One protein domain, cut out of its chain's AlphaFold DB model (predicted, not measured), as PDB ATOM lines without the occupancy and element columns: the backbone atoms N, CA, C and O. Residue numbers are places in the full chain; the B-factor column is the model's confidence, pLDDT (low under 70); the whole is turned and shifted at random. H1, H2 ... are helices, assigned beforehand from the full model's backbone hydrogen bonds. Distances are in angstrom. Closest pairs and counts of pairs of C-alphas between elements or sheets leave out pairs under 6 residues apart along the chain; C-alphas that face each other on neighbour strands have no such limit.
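What this domain is: This is residues 6 to 165 of the 271 residues of an uncharacterized protein of Anaerolineaceae bacterium (UniProt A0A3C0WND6). Five named helices, H1 to H5, make a flat up-and-down bundle: H3 and H5 pack on long H4, and the side-by-side pair H1 and H2 meets H4 steeply. Residues 34 to 40 and 139 to 145 stick out. The 160 printed residues are all helix in class and compact, radius of gyration of the C-alphas 17.4 A, spanning 57 by 43 by 22 A.

How they stand to each other: H4, residues 102 to 139, touches H3, residues 72 to 94; C-alphas 81 and 117 are closest, 4.8 A. H1, residues 6 to 35, touches H2, residues 47 to 68, at a shallow tilt of 26 degrees; C-alphas 18 and 60 are closest, 4.1 A. H5, residues 144 to 163, is apart from H3. O i to N i+4 pairs within hydrogen-bond range: every one in H2 and H3, 24 of 26 in H1, 28 of 34 in H4, 14 of 16 in H5.

Where its parts are: C-alpha 6 begins H1 at (155.576, 155.113, 116.558); C-alpha 163 ends H5 at (150.749, 176.826, 142.626).

The domain as a whole: The printed part has no cut; the H1 to H2 link is long.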
ATOM      1  N   GLN A   6     156.743 154.244 116.618       92.12
ATOM      2  CA  GLN A   6     155.576 155.113 116.558       92.12
ATOM      3  C   GLN A   6     154.584 154.829 117.692       92.12
ATOM      4  O   GLN A   6     154.130 155.769 118.345       92.12
ATOM      5  N   THR A   7     154.287 153.555 117.967       92.94
ATOM      6  CA  THR A   7     153.411 153.172 119.082       92.94
ATOM      7  C   THR A   7     154.018 153.605 120.414       92.94
ATOM      8  O   THR A   7     153.329 154.226 121.220       92.94
ATOM      9  N   TYR A   8     155.324 153.391 120.608       93.00
ATOM     10  CA  TYR A   8     156.019 153.840 121.815       93.00
ATOM     11  C   TYR A   8     155.936 155.360 121.988       93.00
ATOM     12  O   TYR A   8     155.601 155.827 123.070       93.00
ATOM     13  N   ARG A   9     156.173 156.138 120.920       94.25
ATOM     14  CA  ARG A   9     156.083 157.607 120.960       94.25
ATOM     15  C   ARG A   9     154.701 158.081 121.413       94.25
ATOM     16  O   ARG A   9     154.605 158.964 122.260       94.25
ATOM     17  N   ARG A  10     153.639 157.487 120.859       96.06
ATOM     18  CA  ARG A  10     152.246 157.812 121.206       96.06
ATOM     19  C   ARG A  10     151.928 157.460 122.658       96.06
ATOM     20  O   ARG A  10     151.384 158.299 123.365       96.06
ATOM     21  N   CYS A  11     152.324 156.272 123.117       95.56
ATOM     22  CA  CYS A  11     152.163 155.870 124.516       95.56
ATOM     23  C   CYS A  11     152.951 156.780 125.466       95.56
ATOM     24  O   CYS A  11     152.410 157.213 126.478       95.56
ATOM     25  N   ALA A  12     154.198 157.116 125.128       94.56
ATOM     26  CA  ALA A  12     155.027 158.020 125.920       94.56
ATOM     27  C   ALA A  12     154.395 159.413 126.022       94.56
ATOM     28  O   ALA A  12     154.351 159.973 127.113       94.56
ATOM     29  N   GLY A  13     153.864 159.950 124.920       96.75
ATOM     30  CA  GLY A  13     153.159 161.230 124.940       96.75
ATOM     31  C   GLY A  13     151.868 161.197 125.746       96.75
ATOM     32  O   GLY A  13     151.637 162.102 126.542       96.75
ATOM     33  N   LEU A  14     151.069 160.139 125.617       97.94
ATOM     34  CA  LEU A  14     149.855 159.956 126.413       97.94
ATOM     35  C   LEU A  14     150.168 159.903 127.913       97.94
ATOM     36  O   LEU A  14     149.568 160.642 128.689       97.94
ATOM     37  N   ILE A  15     151.128 159.069 128.322       97.19
ATOM     38  CA  ILE A  15     151.486 158.885 129.736       97.19
ATOM     39  C   ILE A  15     152.121 160.154 130.302       97.19
ATOM     40  O   ILE A  15     151.716 160.616 131.365       97.19
ATOM     41  N   LEU A  16     153.094 160.745 129.600       96.81
ATOM     42  CA  LEU A  16     153.747 161.969 130.064       96.81
ATOM     43  C   LEU A  16     152.742 163.121 130.171       96.81
ATOM     44  O   LEU A  16     152.756 163.854 131.155       96.81
ATOM     45  N   GLY A  17     151.852 163.250 129.185       98.06
ATOM     46  CA  GLY A  17     150.766 164.221 129.209       98.06
ATOM     47  C   GLY A  17     149.833 164.014 130.401       98.06
ATOM     48  O   GLY A  17     149.539 164.972 131.113       98.06
ATOM     49  N   ALA A  18     149.430 162.769 130.671       98.44
ATOM     50  CA  ALA A  18     148.589 162.421 131.816       98.44
ATOM     51  C   ALA A  18     149.254 162.780 133.153       98.44
ATOM     52  O   ALA A  18     148.620 163.383 134.012       98.44
ATOM     53  N   LEU A  19     150.540 162.456 133.316       97.88
ATOM     54  CA  LEU A  19     151.298 162.751 134.535       97.88
ATOM     55  C   LEU A  19     151.467 164.256 134.764       97.88
ATOM     56  O   LEU A  19     151.303 164.727 135.886       97.88
ATOM     57  N   ILE A  20     151.751 165.022 133.708       97.81
ATOM     58  CA  ILE A  20     151.831 166.488 133.773       97.81
ATOM     59  C   ILE A  20     150.471 167.089 134.135       97.81
ATOM     60  O   ILE A  20     150.393 167.935 135.026       97.81
ATOM     61  N   GLY A  21     149.403 166.635 133.474       97.69
ATOM     62  CA  GLY A  21     148.036 167.058 133.763       97.69
ATOM     63  C   GLY A  21     147.634 166.753 135.204       97.69
ATOM     64  O   GLY A  21     147.085 167.614 135.886       97.69
ATOM     65  N   LEU A  22     147.988 165.568 135.706       97.81
ATOM     66  CA  LEU A  22     147.753 165.170 137.090       97.81
ATOM     67  C   LEU A  22     148.563 166.009 138.083       97.81
ATOM     68  O   LEU A  22     148.020 166.401 139.111       97.81
ATOM     69  N   ALA A  23     149.833 166.304 137.792       97.56
ATOM     70  CA  ALA A  23     150.668 167.150 138.643       97.56
ATOM     71  C   ALA A  23     150.080 168.564 138.766       97.56
ATOM     72  O   ALA A  23     149.902 169.066 139.876       97.56
ATOM     73  N   PHE A  24     149.699 169.175 137.639       97.38
ATOM     74  CA  PHE A  24     149.012 170.466 137.631       97.38
ATOM     75  C   PHE A  24     147.663 170.409 138.367       97.38
ATOM     76  O   PHE A  24     147.391 171.245 139.228       97.38
ATOM     77  N   GLY A  25     146.823 169.416 138.057       96.31
ATOM     78  CA  GLY A  25     145.503 169.236 138.663       96.31
ATOM     79  C   GLY A  25     145.590 169.079 140.179       96.31
ATOM     80  O   GLY A  25     144.992 169.853 140.917       96.31
ATOM     81  N   SER A  26     146.437 168.168 140.651       96.12
ATOM     82  CA  SER A  26     146.596 167.893 142.083       96.12
ATOM     83  C   SER A  26     147.069 169.123 142.856       96.12
ATOM     84  O   SER A  26     146.534 169.423 143.922       96.12
ATOM     85  N   VAL A  27     148.040 169.871 142.317       96.81
ATOM     86  CA  VAL A  27     148.525 171.087 142.982       96.81
ATOM     87  C   VAL A  27     147.476 172.195 142.925       96.81
ATOM     88  O   VAL A  27     147.153 172.759 143.963       96.81
ATOM     89  N   SER A  28     146.897 172.485 141.757       95.06
ATOM     90  CA  SER A  28     145.904 173.563 141.613       95.06
ATOM     91  C   SER A  28     144.669 173.369 142.495       95.06
ATOM     92  O   SER A  28     144.165 174.340 143.058       95.06
ATOM     93  N   GLN A  29     144.200 172.128 142.647       94.69
ATOM     94  CA  GLN A  29     143.034 171.821 143.474       94.69
ATOM     95  C   GLN A  29     143.396 171.669 144.959       94.69
ATOM     96  O   GLN A  29     142.620 172.073 145.822       94.69
ATOM     97  N   GLY A  30     144.567 171.113 145.287       94.06
ATOM     98  CA  GLY A  30     144.936 170.799 146.671       94.06
ATOM     99  C   GLY A  30     145.613 171.938 147.433       94.06
ATOM    100  O   GLY A  30     145.490 172.022 148.655       94.06
ATOM    101  N   VAL A  31     146.324 172.834 146.743       94.81
ATOM    102  CA  VAL A  31     147.212 173.800 147.407       94.81
ATOM    103  C   VAL A  31     146.465 174.760 148.332       94.81
ATOM    104  O   VAL A  31     146.956 175.082 149.410       94.81
ATOM    105  N   ASN A  32     145.248 175.168 147.970       94.12
ATOM    106  CA  ASN A  32     144.452 176.068 148.802       94.12
ATOM    107  C   ASN A  32     143.955 175.388 150.085       94.12
ATOM    108  O   ASN A  32     143.967 176.021 151.135       94.12
ATOM    109  N   SER A  33     143.623 174.095 150.042       92.81
ATOM    110  CA  SER A  33     143.240 173.324 151.232       92.81
ATOM    111  C   SER A  33     144.399 173.133 152.216       92.81
ATOM    112  O   SER A  33     144.161 173.023 153.414       92.81
ATOM    113  N   LEU A  34     145.653 173.143 151.740       93.62
ATOM    114  CA  LEU A  34     146.832 173.115 152.618       93.62
ATOM    115  C   LEU A  34     146.989 174.417 153.416       93.62
ATOM    116  O   LEU A  34     147.407 174.386 154.569       93.62
ATOM    117  N   PHE A  35     146.659 175.559 152.808       94.12
ATOM    118  CA  PHE A  35     146.756 176.871 153.457       94.12
ATOM    119  C   PHE A  35     145.491 177.282 154.221       94.12
ATOM    120  O   PHE A  35     145.549 178.220 155.013       94.12
ATOM    121  N   LEU A  36     144.367 176.609 153.979       94.50
ATOM    122  CA  LEU A  36     143.069 176.841 154.613       94.50
ATOM    123  C   LEU A  36     142.519 175.515 155.178       94.50
ATOM    124  O   LEU A  36     141.504 175.009 154.688       94.50
ATOM    125  N   PRO A  37     143.196 174.911 156.174       93.56
ATOM    126  CA  PRO A  37     142.779 173.628 156.725       93.56
ATOM    127  C   PRO A  37     141.404 173.745 157.393       93.56
ATOM    128  O   PRO A  37     141.136 174.686 158.135       93.56
ATOM    129  N   GLY A  38     140.528 172.772 157.130       91.12
ATOM    130  CA  GLY A  38     139.180 172.719 157.710       91.12
ATOM    131  C   GLY A  38     138.149 173.644 157.057       91.12
ATOM    132  O   GLY A  38     136.989 173.614 157.459       91.12
ATOM    133  N   ILE A  39     138.529 174.431 156.045       94.88
ATOM    134  CA  ILE A  39     137.589 175.268 155.293       94.88
ATOM    135  C   ILE A  39     137.092 174.487 154.069       94.88
ATOM    136  O   ILE A  39     137.907 174.116 153.216       94.88
ATOM    137  N   PRO A  40     135.778 174.232 153.939       94.38
ATOM    138  CA  PRO A  40     135.237 173.512 152.794       94.38
ATOM    139  C   PRO A  40     135.240 174.428 151.565       94.38
ATOM    140  O   PRO A  40     134.375 175.279 151.420       94.38
ATOM    141  N   LEU A  41     136.226 174.302 150.679       94.88
ATOM    142  CA  LEU A  41     136.343 175.166 149.497       94.88
ATOM    143  C   LEU A  41     135.421 174.704 148.362       94.88
ATOM    144  O   LEU A  41     135.436 173.536 147.974       94.88
ATOM    145  N   TYR A  42     134.682 175.642 147.773       93.00
ATOM    146  CA  TYR A  42     133.903 175.413 146.560       93.00
ATOM    147  C   TYR A  42     134.832 175.366 145.338       93.00
ATOM    148  O   TYR A  42     135.520 176.341 145.030       93.00
ATOM    149  N   GLN A  43     134.856 174.232 144.632       90.12
ATOM    150  CA  GLN A  43     135.745 173.993 143.486       90.12
ATOM    151  C   GLN A  43     134.954 173.518 142.257       90.12
ATOM    152  O   GLN A  43     134.901 172.321 141.965       90.12
ATOM    153  N   PRO A  44     134.312 174.430 141.512       86.19
ATOM    154  CA  PRO A  44     133.555 174.060 140.324       86.19
ATOM    155  C   PRO A  44     134.492 173.612 139.184       86.19
ATOM    156  O   PRO A  44     135.666 173.991 139.173       86.19
ATOM    157  N   PRO A  45     133.995 172.864 138.183       86.12
ATOM    158  CA  PRO A  45     132.649 172.286 138.100       86.12
ATOM    159  C   PRO A  45     132.492 170.923 138.796       86.12
ATOM    160  O   PRO A  45     131.381 170.595 139.195       86.12
ATOM    161  N   PHE A  46     133.561 170.128 138.949       90.81
ATOM    162  CA  PHE A  46     133.458 168.721 139.378       90.81
ATOM    163  C   PHE A  46     134.100 168.426 140.745       90.81
ATOM    164  O   PHE A  46     134.324 167.263 141.089       90.81
ATOM    165  N   GLY A  47     134.442 169.459 141.517       91.31
ATOM    166  CA  GLY A  47     135.195 169.313 142.760       91.31
ATOM    167  C   GLY A  47     136.679 168.980 142.537       91.31
ATOM    168  O   GLY A  47     137.123 168.814 141.396       91.31
ATOM    169  N   PRO A  48     137.465 168.822 143.619       92.50
ATOM    170  CA  PRO A  48     138.917 168.619 143.545       92.50
ATOM    171  C   PRO A  48     139.307 167.397 142.713       92.50
ATOM    172  O   PRO A  48     140.205 167.453 141.869       92.50
ATOM    173  N   ILE A  49     138.616 166.278 142.945       94.81
ATOM    174  CA  ILE A  49     138.906 165.001 142.288       94.81
ATOM    175  C   ILE A  49     138.519 165.077 140.811       94.81
ATOM    176  O   ILE A  49     139.339 164.764 139.949       94.81
ATOM    177  N   GLY A  50     137.302 165.534 140.505       95.31
ATOM    178  CA  GLY A  50     136.826 165.629 139.128       95.31
ATOM    179  C   GLY A  50     137.648 166.608 138.289       95.31
ATOM    180  O   GLY A  50     138.019 166.286 137.162       95.31
ATOM    181  N   ASN A  51     138.031 167.754 138.857       94.69
ATOM    182  CA  ASN A  51     138.896 168.726 138.188       94.69
ATOM    183  C   ASN A  51     140.315 168.176 137.957       94.69
ATOM    184  O   ASN A  51     140.901 168.406 136.898       94.69
ATOM    185  N   SER A  52     140.857 167.403 138.902       96.38
ATOM    186  CA  SER A  52     142.162 166.744 138.737       96.38
ATOM    187  C   SER A  52     142.128 165.656 137.660       96.38
ATOM    188  O   SER A  52     143.058 165.553 136.859       96.38
ATOM    189  N   LEU A  53     141.043 164.878 137.593       97.06
ATOM    190  CA  LEU A  53     140.821 163.897 136.528       97.06
ATOM    191  C   LEU A  53     140.668 164.573 135.165       97.06
ATOM    192  O   LEU A  53     141.261 164.114 134.191       97.06
ATOM    193  N   LEU A  54     139.935 165.686 135.092       95.81
ATOM    194  CA  LEU A  54     139.822 166.469 133.867       95.81
ATOM    195  C   LEU A  54     141.199 166.962 133.403       95.81
ATOM    196  O   LEU A  54     141.548 166.771 132.241       95.81
ATOM    197  N   ALA A  55     142.016 167.508 134.309       96.62
ATOM    198  CA  ALA A  55     143.376 167.940 133.994       96.62
ATOM    199  C   ALA A  55     144.259 166.780 133.494       96.62
ATOM    200  O   ALA A  55     144.982 166.943 132.508       96.62
ATOM    201  N   LEU A  56     144.165 165.598 134.116       98.12
ATOM    202  CA  LEU A  56     144.839 164.377 133.665       98.12
ATOM    203  C   LEU A  56     144.416 164.000 132.240       98.12
ATOM    204  O   LEU A  56     145.276 163.767 131.391       98.12
ATOM    205  N   LEU A  57     143.110 163.958 131.960       98.00
ATOM    206  CA  LEU A  57     142.578 163.579 130.648       98.00
ATOM    207  C   LEU A  57     142.948 164.596 129.565       98.00
ATOM    208  O   LEU A  57     143.368 164.208 128.475       98.00
ATOM    209  N   THR A  58     142.855 165.892 129.866       97.56
ATOM    210  CA  THR A  58     143.291 166.957 128.957       97.56
ATOM    211  C   THR A  58     144.790 166.864 128.687       97.56
ATOM    212  O   THR A  58     145.205 166.915 127.529       97.56
ATOM    213  N   GLY A  59     145.606 166.657 129.722       97.94
ATOM    214  CA  GLY A  59     147.043 166.443 129.573       97.94
ATOM    215  C   GLY A  59     147.356 165.231 128.695       97.94
ATOM    216  O   GLY A  59     148.164 165.334 127.773       97.94
ATOM    217  N   ALA A  60     146.676 164.104 128.920       98.44
ATOM    218  CA  ALA A  60     146.823 162.887 128.124       98.44
ATOM    219  C   ALA A  60     146.456 163.111 126.647       98.44
ATOM    220  O   ALA A  60     147.194 162.686 125.756       98.44
ATOM    221  N   LEU A  61     145.345 163.810 126.387       98.12
ATOM    222  CA  LEU A  61     144.875 164.146 125.043       98.12
ATOM    223  C   LEU A  61     145.880 165.031 124.301       98.12
ATOM    224  O   LEU A  61     146.307 164.685 123.200       98.12
ATOM    225  N   LEU A  62     146.288 166.151 124.905       98.06
ATOM    226  CA  LEU A  62     147.273 167.057 124.308       98.06
ATOM    227  C   LEU A  62     148.605 166.336 124.092       98.06
ATOM    228  O   LEU A  62     149.214 166.440 123.027       98.06
ATOM    229  N   GLY A  63     149.016 165.517 125.061       97.56
ATOM    230  CA  GLY A  63     150.228 164.727 124.958       97.56
ATOM    231  C   GLY A  63     150.205 163.733 123.797       97.56
ATOM    232  O   GLY A  63     151.184 163.605 123.054       97.56
ATOM    233  N   LEU A  64     149.061 163.079 123.588       97.94
ATOM    234  CA  LEU A  64     148.829 162.171 122.473       97.94
ATOM    235  C   LEU A  64     148.832 162.902 121.126       97.94
ATOM    236  O   LEU A  64     149.515 162.448 120.207       97.94
ATOM    237  N   ILE A  65     148.124 164.033 121.010       97.62
ATOM    238  CA  ILE A  65     148.087 164.866 119.793       97.62
ATOM    239  C   ILE A  65     149.504 165.321 119.435       97.62
ATOM    240  O   ILE A  65     149.954 165.137 118.301       97.62
ATOM    241  N   CYS A  66     150.247 165.828 120.422       97.19
ATOM    242  CA  CYS A  66     151.625 166.263 120.243       97.19
ATOM    243  C   CYS A  66     152.528 165.121 119.756       97.19
ATOM    244  O   CYS A  66     153.411 165.337 118.925       97.19
ATOM    245  N   ALA A  67     152.301 163.891 120.229       96.69
ATOM    246  CA  ALA A  67     153.041 162.687 119.850       96.69
ATOM    247  C   ALA A  67     152.579 162.039 118.528       96.69
ATOM    248  O   ALA A  67     153.273 161.162 117.996       96.69
ATOM    249  N   TRP A  68     151.419 162.435 117.997       95.19
ATOM    250  CA  TRP A  68     150.719 161.691 116.950       95.19
ATOM    251  C   TRP A  68     151.469 161.700 115.620       95.19
ATOM    252  O   TRP A  68     151.740 160.638 115.043       95.19
ATOM    253  N   VAL A  69     151.845 162.901 115.179       92.88
ATOM    254  CA  VAL A  69     152.493 163.169 113.891       92.88
ATOM    255  C   VAL A  69     154.003 162.917 113.982       92.88
ATOM    256  O   VAL A  69     154.625 163.093 115.038       92.88
ATOM    257  N   GLU A  70     154.600 162.431 112.891       89.50
ATOM    258  CA  GLU A  70     156.040 162.156 112.811       89.50
ATOM    259  C   GLU A  70     156.895 163.424 112.806       89.50
ATOM    260  O   GLU A  70     157.723 163.563 113.712       89.50
ATOM    261  N   PRO A  71     156.659 164.377 111.890       93.31
ATOM    262  CA  PRO A  71     157.206 165.720 112.004       93.31
ATOM    263  C   PRO A  71     156.883 166.377 113.355       93.31
ATOM    264  O   PRO A  71     155.730 166.411 113.786       93.31
ATOM    265  N   SER A  72     157.904 166.932 114.017       93.25
ATOM    266  CA  SER A  72     157.740 167.574 115.330       93.25
ATOM    267  C   SER A  72     156.908 168.857 115.256       93.25
ATOM    268  O   SER A  72     156.006 169.028 116.067       93.25
ATOM    269  N   VAL A  73     157.168 169.737 114.279       96.38
ATOM    270  CA  VAL A  73     156.522 171.063 114.198       96.38
ATOM    271  C   VAL A  73     154.995 170.972 114.026       96.38
ATOM    272  O   VAL A  73     154.293 171.579 114.833       96.38
ATOM    273  N   PRO A  74     154.441 170.179 113.086       96.56
ATOM    274  CA  PRO A  74     152.991 170.002 112.981       96.56
ATOM    275  C   PRO A  74     152.352 169.430 114.251       96.56
ATOM    276  O   PRO A  74     151.294 169.896 114.658       96.56
ATOM    277  N   GLY A  75     152.995 168.461 114.917       95.69
ATOM    278  CA  GLY A  75     152.490 167.910 116.182       95.69
ATOM    279  C   GLY A  75     152.444 168.953 117.305       95.69
ATOM    280  O   GLY A  75     151.462 169.024 118.044       95.69
ATOM    281  N   ILE A  76     153.473 169.801 117.401       98.00
ATOM    282  CA  ILE A  76     153.529 170.919 118.356       98.00
ATOM    283  C   ILE A  76     152.404 171.919 118.069       98.00
ATOM    284  O   ILE A  76     151.668 172.267 118.989       98.00
ATOM    285  N   LEU A  77     152.240 172.342 116.810       97.88
ATOM    286  CA  LEU A  77     151.218 173.316 116.411       97.88
ATOM    287  C   LEU A  77     149.799 172.801 116.652       97.88
ATOM    288  O   LEU A  77     148.983 173.525 117.214       97.88
ATOM    289  N   LEU A  78     149.508 171.548 116.288       97.25
ATOM    290  CA  LEU A  78     148.194 170.944 116.520       97.25
ATOM    291  C   LEU A  78     147.872 170.854 118.015       97.25
ATOM    292  O   LEU A  78     146.765 171.194 118.429       97.25
ATOM    293  N   SER A  79     148.840 170.438 118.834       97.38
ATOM    294  CA  SER A  79     148.654 170.357 120.285       97.38
ATOM    295  C   SER A  79     148.479 171.739 120.914       97.38
ATOM    296  O   SER A  79     147.580 171.934 121.726       97.38
ATOM    297  N   ALA A  80     149.295 172.719 120.515       97.75
ATOM    298  CA  ALA A  80     149.197 174.092 121.005       97.75
ATOM    299  C   ALA A  80     147.862 174.743 120.607       97.75
ATOM    300  O   ALA A  80     147.201 175.337 121.453       97.75
ATOM    301  N   GLY A  81     147.430 174.562 119.355       97.69
ATOM    302  CA  GLY A  81     146.148 175.061 118.861       97.69
ATOM    303  C   GLY A  81     144.954 174.402 119.548       97.69
ATOM    304  O   GLY A  81     143.990 175.083 119.898       97.69
ATOM    305  N   THR A  82     145.037 173.097 119.819       97.56
ATOM    306  CA  THR A  82     144.009 172.383 120.594       97.56
ATOM    307  C   THR A  82     143.964 172.886 122.038       97.56
ATOM    308  O   THR A  82     142.887 173.173 122.551       97.56
ATOM    309  N   GLY A  83     145.120 173.057 122.688       96.75
ATOM    310  CA  GLY A  83     145.207 173.605 124.044       96.75
ATOM    311  C   GLY A  83     144.647 175.027 124.142       96.75
ATOM    312  O   GLY A  83     143.867 175.315 125.048       96.75
ATOM    313  N   ALA A  84     144.966 175.886 123.170       96.44
ATOM    314  CA  ALA A  84     144.419 177.235 123.063       96.44
ATOM    315  C   ALA A  84     142.891 177.231 122.915       96.44
ATOM    316  O   ALA A  84     142.205 177.960 123.628       96.44
ATOM    317  N   ALA A  85     142.353 176.380 122.037       95.75
ATOM    318  CA  ALA A  85     140.911 176.247 121.853       95.75
ATOM    319  C   ALA A  85     140.212 175.793 123.145       95.75
ATOM    320  O   ALA A  85     139.232 176.409 123.557       95.75
ATOM    321  N   LEU A  86     140.745 174.772 123.826       94.69
ATOM    322  CA  LEU A  86     140.196 174.297 125.100       94.69
ATOM    323  C   LEU A  86     140.220 175.389 126.178       94.69
ATOM    324  O   LEU A  86     139.215 175.589 126.856       94.69
ATOM    325  N   ALA A  87     141.325 176.129 126.310       91.75
ATOM    326  CA  ALA A  87     141.437 177.223 127.272       91.75
ATOM    327  C   ALA A  87     140.399 178.329 127.016       91.75
ATOM    328  O   ALA A  87     139.772 178.815 127.958       91.75
ATOM    329  N   LEU A  88     140.172 178.692 125.750       91.38
ATOM    330  CA  LEU A  88     139.173 179.692 125.369       91.38
ATOM    331  C   LEU A  88     137.741 179.201 125.614       91.38
ATOM    332  O   LEU A  88     136.936 179.952 126.158       91.38
ATOM    333  N   ILE A  89     137.432 177.940 125.294       89.75
ATOM    334  CA  ILE A  89     136.123 177.336 125.595       89.75
ATOM    335  C   ILE A  89     135.862 177.372 127.103       89.75
ATOM    336  O   ILE A  89     134.782 177.774 127.536       89.75
ATOM    337  N   VAL A  90     136.848 176.993 127.920       86.69
ATOM    338  CA  VAL A  90     136.727 177.042 129.382       86.69
ATOM    339  C   VAL A  90     136.527 178.480 129.866       86.69
ATOM    340  O   VAL A  90     135.630 178.724 130.669       86.69
ATOM    341  N   ALA A  91     137.283 179.445 129.338       83.69
ATOM    342  CA  ALA A  91     137.130 180.856 129.692       83.69
ATOM    343  C   ALA A  91     135.726 181.399 129.367       83.69
ATOM    344  O   ALA A  91     135.150 182.122 130.179       83.69
ATOM    345  N   MET A  92     135.146 181.011 128.227       82.44
ATOM    346  CA  MET A  92     133.776 181.384 127.854       82.44
ATOM    347  C   MET A  92     132.734 180.795 128.814       82.44
ATOM    348  O   MET A  92     131.820 181.499 129.237       82.44
ATOM    349  N   ASN A  93     132.897 179.525 129.201       80.69
ATOM    350  CA  ASN A  93     131.986 178.864 130.138       80.69
ATOM    351  C   ASN A  93     132.073 179.466 131.550       80.69
ATOM    352  O   ASN A  93     131.044 179.711 132.175       80.69
ATOM    353  N   ILE A  94     133.284 179.758 132.039       75.12
ATOM    354  CA  ILE A  94     133.485 180.400 133.351       75.12
ATOM    355  C   ILE A  94     132.927 181.826 133.351       75.12
ATOM    356  O   ILE A  94     132.331 182.250 134.337       75.12
ATOM    357  N   GLY A  95     133.071 182.559 132.243       68.25
ATOM    358  CA  GLY A  95     132.544 183.915 132.097       68.25
ATOM    359  C   GLY A  95     131.015 184.010 132.036       68.25
ATOM    360  O   GLY A  95     130.514 185.127 131.935       68.25
ATOM    361  N   ARG A  96     130.289 182.874 132.063       67.44
ATOM    362  CA  ARG A  96     128.820 182.782 131.951       67.44
ATOM    363  C   ARG A  96     128.261 183.691 130.854       67.44
ATOM    364  O   ARG A  96     127.297 184.424 131.058       67.44
ATOM    365  N   THR A  97     128.904 183.679 129.687       70.00
ATOM    366  CA  THR A  97     128.558 184.593 128.595       70.00
ATOM    367  C   THR A  97     127.116 184.359 128.142       70.00
ATOM    368  O   THR A  97     126.814 183.248 127.694       70.00
ATOM    369  N   PRO A  98     126.228 185.369 128.226       75.62
ATOM    370  CA  PRO A  98     124.840 185.215 127.819       75.62
ATOM    371  C   PRO A  98     124.730 184.793 126.354       75.62
ATOM    372  O   PRO A  98     125.523 185.235 125.518       75.62
ATOM    373  N   LEU A  99     123.711 183.995 126.022       77.56
ATOM    374  CA  LEU A  99     123.540 183.422 124.680       77.56
ATOM    375  C   LEU A  99     123.540 184.489 123.569       77.56
ATOM    376  O   LEU A  99     124.081 184.261 122.491       77.56
ATOM    377  N   PHE A 100     122.997 185.678 123.848       82.19
ATOM    378  CA  PHE A 100     122.951 186.788 122.893       82.19
ATOM    379  C   PHE A 100     124.320 187.439 122.621       82.19
ATOM    380  O   PHE A 100     124.504 188.045 121.569       82.19
ATOM    381  N   VAL A 101     125.294 187.301 123.529       82.94
ATOM    382  CA  VAL A 101     126.670 187.816 123.363       82.94
ATOM    383  C   VAL A 101     127.589 186.766 122.731       82.94
ATOM    384  O   VAL A 101     128.654 187.104 122.212       82.94
ATOM    385  N   LEU A 102     127.162 185.497 122.705       83.38
ATOM    386  CA  LEU A 102     127.956 184.366 122.229       83.38
ATOM    387  C   LEU A 102     128.596 184.584 120.843       83.38
ATOM    388  O   LEU A 102     129.778 184.267 120.716       83.38
ATOM    389  N   PRO A 103     127.917 185.162 119.823       85.50
ATOM    390  CA  PRO A 103     128.547 185.402 118.522       85.50
ATOM    391  C   PRO A 103     129.735 186.368 118.608       85.50
ATOM    392  O   PRO A 103     130.787 186.116 118.023       85.50
ATOM    393  N   VAL A 104     129.596 187.447 119.385       86.31
ATOM    394  CA  VAL A 104     130.654 188.450 119.576       86.31
ATOM    395  C   VAL A 104     131.821 187.841 120.348       86.31
ATOM    396  O   VAL A 104     132.977 188.001 119.954       86.31
ATOM    397  N   THR A 105     131.533 187.080 121.407       84.31
ATOM    398  CA  THR A 105     132.561 186.364 122.167       84.31
ATOM    399  C   THR A 105     133.276 185.320 121.308       84.31
ATOM    400  O   THR A 105     134.494 185.212 121.400       84.31
ATOM    401  N   ALA A 106     132.569 184.592 120.440       85.50
ATOM    402  CA  ALA A 106     133.161 183.591 119.551       85.50
ATOM    403  C   ALA A 106     134.100 184.219 118.505       85.50
ATOM    404  O   ALA A 106     135.187 183.694 118.247       85.50
ATOM    405  N   ILE A 107     133.726 185.377 117.948       88.69
ATOM    406  CA  ILE A 107     134.608 186.160 117.072       88.69
ATOM    407  C   ILE A 107     135.863 186.581 117.848       88.69
ATOM    408  O   ILE A 107     136.979 186.326 117.398       88.69
ATOM    409  N   GLY A 108     135.693 187.147 119.049       87.00
ATOM    410  CA  GLY A 108     136.809 187.520 119.924       87.00
ATOM    411  C   GLY A 108     137.727 186.339 120.261       87.00
ATOM    412  O   GLY A 108     138.947 186.454 120.156       87.00
ATOM    413  N   ALA A 109     137.156 185.177 120.583       88.94
ATOM    414  CA  ALA A 109     137.898 183.948 120.848       88.94
ATOM    415  C   ALA A 109     138.699 183.488 119.621       88.94
ATOM    416  O   ALA A 109     139.839 183.059 119.764       88.94
ATOM    417  N   THR A 110     138.159 183.646 118.411       88.94
ATOM    418  CA  THR A 110     138.875 183.318 117.168       88.94
ATOM    419  C   THR A 110     140.110 184.204 116.981       88.94
ATOM    420  O   THR A 110     141.184 183.700 116.654       88.94
ATOM    421  N   PHE A 111     140.003 185.507 117.266       93.38
ATOM    422  CA  PHE A 111     141.159 186.413 117.238       93.38
ATOM    423  C   PHE A 111     142.183 186.099 118.338       93.38
ATOM    424  O   PHE A 111     143.385 186.204 118.100       93.38
ATOM    425  N   LEU A 112     141.730 185.677 119.524       94.00
ATOM    426  CA  LEU A 112     142.600 185.287 120.638       94.00
ATOM    427  C   LEU A 112     143.221 183.892 120.472       94.00
ATOM    428  O   LEU A 112     144.240 183.597 121.096       94.00
ATOM    429  N   TRP A 113     142.665 183.041 119.612       95.94
ATOM    430  CA  TRP A 113     143.160 181.681 119.409       95.94
ATOM    431  C   TRP A 113     144.601 181.653 118.894       95.94
ATOM    432  O   TRP A 113     145.416 180.871 119.388       95.94
ATOM    433  N   LEU A 114     144.947 182.535 117.953       95.81
ATOM    434  CA  LEU A 114     146.296 182.611 117.395       95.81
ATOM    435  C   LEU A 114     147.360 183.013 118.441       95.81
ATOM    436  O   LEU A 114     148.328 182.262 118.596       95.81
ATOM    437  N   PRO A 115     147.221 184.124 119.199       96.12
ATOM    438  CA  PRO A 115     148.199 184.471 120.229       96.12
ATOM    439  C   PRO A 115     148.264 183.425 121.347       96.12
ATOM    440  O   PRO A 115     149.362 183.100 121.795       96.12
ATOM    441  N   PHE A 116     147.138 182.820 121.744       94.50
ATOM    442  CA  PHE A 116     147.151 181.730 122.728       94.50
ATOM    443  C   PHE A 116     147.899 180.502 122.199       94.50
ATOM    444  O   PHE A 116     148.705 179.915 122.918       94.50
ATOM    445  N   THR A 117     147.712 180.144 120.928       96.62
ATOM    446  CA  THR A 117     148.478 179.068 120.281       96.62
ATOM    447  C   THR A 117     149.977 179.369 120.319       96.62
ATOM    448  O   THR A 117     150.772 178.498 120.676       96.62
ATOM    449  N   GLY A 118     150.366 180.614 120.025       96.62
ATOM    450  CA  GLY A 118     151.748 181.080 120.148       96.62
ATOM    451  C   GLY A 118     152.300 180.959 121.573       96.62
ATOM    452  O   GLY A 118     153.429 180.506 121.750       96.62
ATOM    453  N   MET A 119     151.496 181.276 122.594       95.75
ATOM    454  CA  MET A 119     151.874 181.119 124.006       95.75
ATOM    455  C   MET A 119     152.058 179.650 124.417       95.75
ATOM    456  O   MET A 119     152.979 179.337 125.172       95.75
ATOM    457  N   PHE A 120     151.230 178.732 123.909       95.31
ATOM    458  CA  PHE A 120     151.360 177.296 124.193       95.31
ATOM    459  C   PHE A 120     152.487 176.613 123.406       95.31
ATOM    460  O   PHE A 120     152.988 175.572 123.838       95.31
ATOM    461  N   PHE A 121     152.915 177.182 122.274       96.88
ATOM    462  CA  PHE A 121     153.963 176.621 121.420       96.88
ATOM    463  C   PHE A 121     155.256 176.241 122.168       96.88
ATOM    464  O   PHE A 121     155.659 175.082 122.047       96.88
ATOM    465  N   PRO A 122     155.912 177.120 122.960       95.88
ATOM    466  CA  PRO A 122     157.155 176.764 123.651       95.88
ATOM    467  C   PRO A 122     156.972 175.612 124.646       95.88
ATOM    468  O   PRO A 122     157.827 174.727 124.730       95.88
ATOM    469  N   VAL A 123     155.835 175.564 125.346       94.25
ATOM    470  CA  VAL A 123     155.509 174.475 126.280       94.25
ATOM    471  C   VAL A 123     155.369 173.153 125.521       94.25
ATOM    472  O   VAL A 123     155.980 172.149 125.893       94.25
ATOM    473  N   MET A 124     154.629 173.158 124.409       96.44
ATOM    474  CA  MET A 124     154.439 171.970 123.570       96.44
ATOM    475  C   MET A 124     155.729 171.546 122.855       96.44
ATOM    476  O   MET A 124     155.965 170.353 122.674       96.44
ATOM    477  N   ALA A 125     156.605 172.486 122.496       96.69
ATOM    478  CA  ALA A 125     157.915 172.199 121.918       96.69
ATOM    479  C   ALA A 125     158.843 171.502 122.923       96.69
ATOM    480  O   ALA A 125     159.488 170.504 122.581       96.69
ATOM    481  N   LEU A 126     158.871 171.965 124.177       95.69
ATOM    482  CA  LEU A 126     159.629 171.321 125.252       95.69
ATOM    483  C   LEU A 126     159.086 169.915 125.550       95.69
ATOM    484  O   LEU A 126     159.845 168.947 125.661       95.69
ATOM    485  N   PHE A 127     157.762 169.779 125.594       95.62
ATOM    486  CA  PHE A 127     157.087 168.497 125.754       95.62
ATOM    487  C   PHE A 127     157.423 167.520 124.611       95.62
ATOM    488  O   PHE A 127     157.853 166.390 124.859       95.62
ATOM    489  N   ARG A 128     157.341 167.968 123.351       96.44
ATOM    490  CA  ARG A 128     157.711 167.165 122.174       96.44
ATOM    491  C   ARG A 128     159.177 166.741 122.203       96.44
ATOM    492  O   ARG A 128     159.485 165.588 121.905       96.44
ATOM    493  N   THR A 129     160.072 167.647 122.585       95.50
ATOM    494  CA  THR A 129     161.508 167.361 122.735       95.50
ATOM    495  C   THR A 129     161.736 166.258 123.764       95.50
ATOM    496  O   THR A 129     162.511 165.330 123.529       95.50
ATOM    497  N   THR A 130     160.991 166.303 124.868       95.00
ATOM    498  CA  THR A 130     161.041 165.284 125.920       95.00
ATOM    499  C   THR A 130     160.587 163.920 125.412       95.00
ATOM    500  O   THR A 130     161.287 162.929 125.614       95.00
ATOM    501  N   ILE A 131     159.466 163.859 124.688       94.62
ATOM    502  CA  ILE A 131     158.980 162.611 124.081       94.62
ATOM    503  C   ILE A 131     159.995 162.037 123.095       94.62
ATOM    504  O   ILE A 131     160.250 160.831 123.114       94.62
ATOM    505  N   ASN A 132     160.564 162.874 122.225       93.62
ATOM    506  CA  ASN A 132     161.553 162.429 121.246       93.62
ATOM    507  C   ASN A 132     162.769 161.831 121.961       93.62
ATOM    508  O   ASN A 132     163.139 160.695 121.675       93.62
ATOM    509  N   LYS A 133     163.290 162.517 122.988       91.69
ATOM    510  CA  LYS A 133     164.399 162.013 123.805       91.69
ATOM    511  C   LYS A 133     164.067 160.673 124.468       91.69
ATOM    512  O   LYS A 133     164.879 159.754 124.401       91.69
ATOM    513  N   LEU A 134     162.876 160.527 125.056       90.75
ATOM    514  CA  LEU A 134     162.412 159.259 125.642       90.75
ATOM    515  C   LEU A 134     162.290 158.141 124.598       90.75
ATOM    516  O   LEU A 134     162.565 156.980 124.897       90.75
ATOM    517  N   THR A 135     161.861 158.483 123.383       90.31
ATOM    518  CA  THR A 135     161.647 157.538 122.280       90.31
ATOM    519  C   THR A 135     162.959 157.065 121.669       90.31
ATOM    520  O   THR A 135     163.083 155.879 121.352       90.31
ATOM    521  N   ASP A 136     163.922 157.966 121.498       89.06
ATOM    522  CA  ASP A 136     165.239 157.659 120.937       89.06
ATOM    523  C   ASP A 136     166.098 156.901 121.954       89.06
ATOM    524  O   ASP A 136     166.690 155.878 121.624       89.06
ATOM    525  N   SER A 137     166.018 157.286 123.230       86.56
ATOM    526  CA  SER A 137     166.741 156.614 124.314       86.56
ATOM    527  C   SER A 137     166.196 155.221 124.651       86.56
ATOM    528  O   SER A 137     166.749 154.575 125.534       86.56
ATOM    529  N   ARG A 138     165.111 154.733 124.024       84.06
ATOM    530  CA  ARG A 138     164.380 153.534 124.493       84.06
ATOM    531  C   ARG A 138     165.223 152.254 124.538       84.06
ATOM    532  O   ARG A 138     165.001 151.409 125.394       84.06
ATOM    533  N   ASN A 139     166.175 152.121 123.613       82.69
ATOM    534  CA  ASN A 139     166.998 150.919 123.446       82.69
ATOM    535  C   ASN A 139     168.398 151.072 124.050       82.69
ATOM    536  O   ASN A 139     169.170 150.118 124.076       82.69
ATOM    537  N   GLU A 140     168.747 152.269 124.513       82.12
ATOM    538  CA  GLU A 140     170.061 152.518 125.095       82.12
ATOM    539  C   GLU A 140     170.143 151.875 126.495       82.12
ATOM    540  O   GLU A 140     169.129 151.501 127.092       82.12
ATOM    541  N   ARG A 141     171.338 151.741 127.067       72.94
ATOM    542  CA  ARG A 141     171.514 151.361 128.482       72.94
ATOM    543  C   ARG A 141     171.889 152.589 129.307       72.94
ATOM    544  O   ARG A 141     172.894 152.594 130.006       72.94
ATOM    545  N   LEU A 142     171.110 153.662 129.179       72.38
ATOM    546  CA  LEU A 142     171.290 154.843 130.021       72.38
ATOM    547  C   LEU A 142     170.732 154.577 131.421       72.38
ATOM    548  O   LEU A 142     169.708 153.907 131.580       72.38
ATOM    549  N   THR A 143     171.385 155.145 132.430       73.06
ATOM    550  CA  THR A 143     170.889 155.141 133.807       73.06
ATOM    551  C   THR A 143     169.558 155.904 133.884       73.06
ATOM    552  O   THR A 143     169.347 156.900 133.185       73.06
ATOM    553  N   LEU A 144     168.633 155.442 134.734       66.88
ATOM    554  CA  LEU A 144     167.312 156.066 134.931       66.88
ATOM    555  C   LEU A 144     167.361 157.598 135.166       66.88
ATOM    556  O   LEU A 144     166.528 158.295 134.579       66.88
ATOM    557  N   PRO A 145     168.337 158.168 135.911       71.50
ATOM    558  CA  PRO A 145     168.431 159.616 136.120       71.50
ATOM    559  C   PRO A 145     168.670 160.411 134.829       71.50
ATOM    560  O   PRO A 145     168.071 161.469 134.632       71.50
ATOM    561  N   ALA A 146     169.482 159.887 133.902       74.56
ATOM    562  CA  ALA A 146     169.787 160.555 132.635       74.56
ATOM    563  C   ALA A 146     168.559 160.658 131.705       74.56
ATOM    564  O   ALA A 146     168.487 161.548 130.852       74.56
ATOM    565  N   ARG A 147     167.574 159.768 131.898       79.06
ATOM    566  CA  ARG A 147     166.311 159.721 131.145       79.06
ATOM    567  C   ARG A 147     165.173 160.484 131.814       79.06
ATOM    568  O   ARG A 147     164.357 161.082 131.120       79.06
ATOM    569  N   GLY A 148     165.105 160.430 133.143       83.12
ATOM    570  CA  GLY A 148     163.952 160.892 133.914       83.12
ATOM    571  C   GLY A 148     163.943 162.381 134.253       83.12
ATOM    572  O   GLY A 148     162.877 162.909 134.563       83.12
ATOM    573  N   TRP A 149     165.081 163.079 134.175       88.69
ATOM    574  CA  TRP A 149     165.167 164.460 134.669       88.69
ATOM    575  C   TRP A 149     164.281 165.449 133.902       88.69
ATOM    576  O   TRP A 149     163.685 166.324 134.515       88.69
ATOM    577  N   LEU A 150     164.163 165.313 132.577       91.62
ATOM    578  CA  LEU A 150     163.383 166.246 131.759       91.62
ATOM    579  C   LEU A 150     161.862 166.040 131.937       91.62
ATOM    580  O   LEU A 150     161.166 167.027 132.173       91.62
ATOM    581  N   PRO A 151     161.336 164.794 131.940       93.19
ATOM    582  CA  PRO A 151     159.975 164.519 132.409       93.19
ATOM    583  C   PRO A 151     159.699 165.051 133.816       93.19
ATOM    584  O   PRO A 151     158.664 165.670 134.046       93.19
ATOM    585  N   LEU A 152     160.633 164.845 134.750       93.31
ATOM    586  CA  LEU A 152     160.500 165.328 136.121       93.31
ATOM    587  C   LEU A 152     160.432 166.857 136.176       93.31
ATOM    588  O   LEU A 152     159.557 167.399 136.840       93.31
ATOM    589  N   LEU A 153     161.298 167.548 135.435       94.00
ATOM    590  CA  LEU A 153     161.299 169.006 135.345       94.00
ATOM    591  C   LEU A 153     159.981 169.539 134.776       94.00
ATOM    592  O   LEU A 153     159.456 170.521 135.294       94.00
ATOM    593  N   LEU A 154     159.410 168.878 133.765       95.25
ATOM    594  CA  LEU A 154     158.093 169.236 133.236       95.25
ATOM    595  C   LEU A 154     156.975 169.047 134.269       95.25
ATOM    596  O   LEU A 154     156.113 169.913 134.388       95.25
ATOM    597  N   MET A 155     156.997 167.952 135.036       95.94
ATOM    598  CA  MET A 155     156.021 167.724 136.110       95.94
ATOM    599  C   MET A 155     156.157 168.760 137.232       95.94
ATOM    600  O   MET A 155     155.150 169.299 137.686       95.94
ATOM    601  N   ILE A 156     157.387 169.089 137.643       95.62
ATOM    602  CA  ILE A 156     157.652 170.139 138.636       95.62
ATOM    603  C   ILE A 156     157.177 171.495 138.112       95.62
ATOM    604  O   ILE A 156     156.490 172.213 138.831       95.62
ATOM    605  N   GLY A 157     157.483 171.830 136.856       95.75
ATOM    606  CA  GLY A 157     157.023 173.063 136.219       95.75
ATOM    607  C   GLY A 157     155.497 173.158 136.166       95.75
ATOM    608  O   GLY A 157     154.934 174.206 136.469       95.75
ATOM    609  N   ALA A 158     154.814 172.054 135.863       96.00
ATOM    610  CA  ALA A 158     153.356 171.987 135.875       96.00
ATOM    611  C   ALA A 158     152.771 172.168 137.285       96.00
ATOM    612  O   ALA A 158     151.811 172.917 137.459       96.00
ATOM    613  N   GLY A 159     153.380 171.549 138.300       96.19
ATOM    614  CA  GLY A 159     153.022 171.782 139.699       96.19
ATOM    615  C   GLY A 159     153.247 173.238 140.121       96.19
ATOM    616  O   GLY A 159     152.365 173.849 140.719       96.19
ATOM    617  N   ALA A 160     154.378 173.837 139.744       95.56
ATOM    618  CA  ALA A 160     154.677 175.243 140.011       95.56
ATOM    619  C   ALA A 160     153.653 176.178 139.347       95.56
ATOM    620  O   ALA A 160     153.162 177.101 139.994       95.56
ATOM    621  N   LEU A 161     153.245 175.903 138.104       94.44
ATOM    622  CA  LEU A 161     152.145 176.627 137.462       94.44
ATOM    623  C   LEU A 161     150.828 176.453 138.229       94.44
ATOM    624  O   LEU A 161     150.144 177.441 138.477       94.44
ATOM    625  N   GLY A 162     150.499 175.239 138.679       93.06
ATOM    626  CA  GLY A 162     149.335 174.998 139.538       93.06
ATOM    627  C   GLY A 162     149.376 175.805 140.842       93.06
ATOM    628  O   GLY A 162     148.347 176.305 141.288       93.06
ATOM    629  N   SER A 163     150.566 176.016 141.413       93.25
ATOM    630  CA  SER A 163     150.749 176.826 142.626       93.25
ATOM    631  C   SER A 163     150.480 178.321 142.416       93.25
ATOM    632  O   SER A 163     150.207 179.034 143.372       93.25
ATOM    633  N   THR A 164     150.467 178.818 141.177       93.06
ATOM    634  CA  THR A 164     150.075 180.218 140.917       93.06
ATOM    635  C   THR A 164     148.588 180.484 141.181       93.06
ATOM    636  O   THR A 164     148.192 181.637 141.315       93.06
ATOM    637  N   LEU A 165     147.774 179.427 141.323       91.38
ATOM    638  CA  LEU A 165     146.348 179.495 141.677       91.38
ATOM    639  C   LEU A 165     146.101 179.516 143.193       91.38
ATOM    640  O   LEU A 165     144.970 179.377 143.666       91.38
TER     641      LEU A 165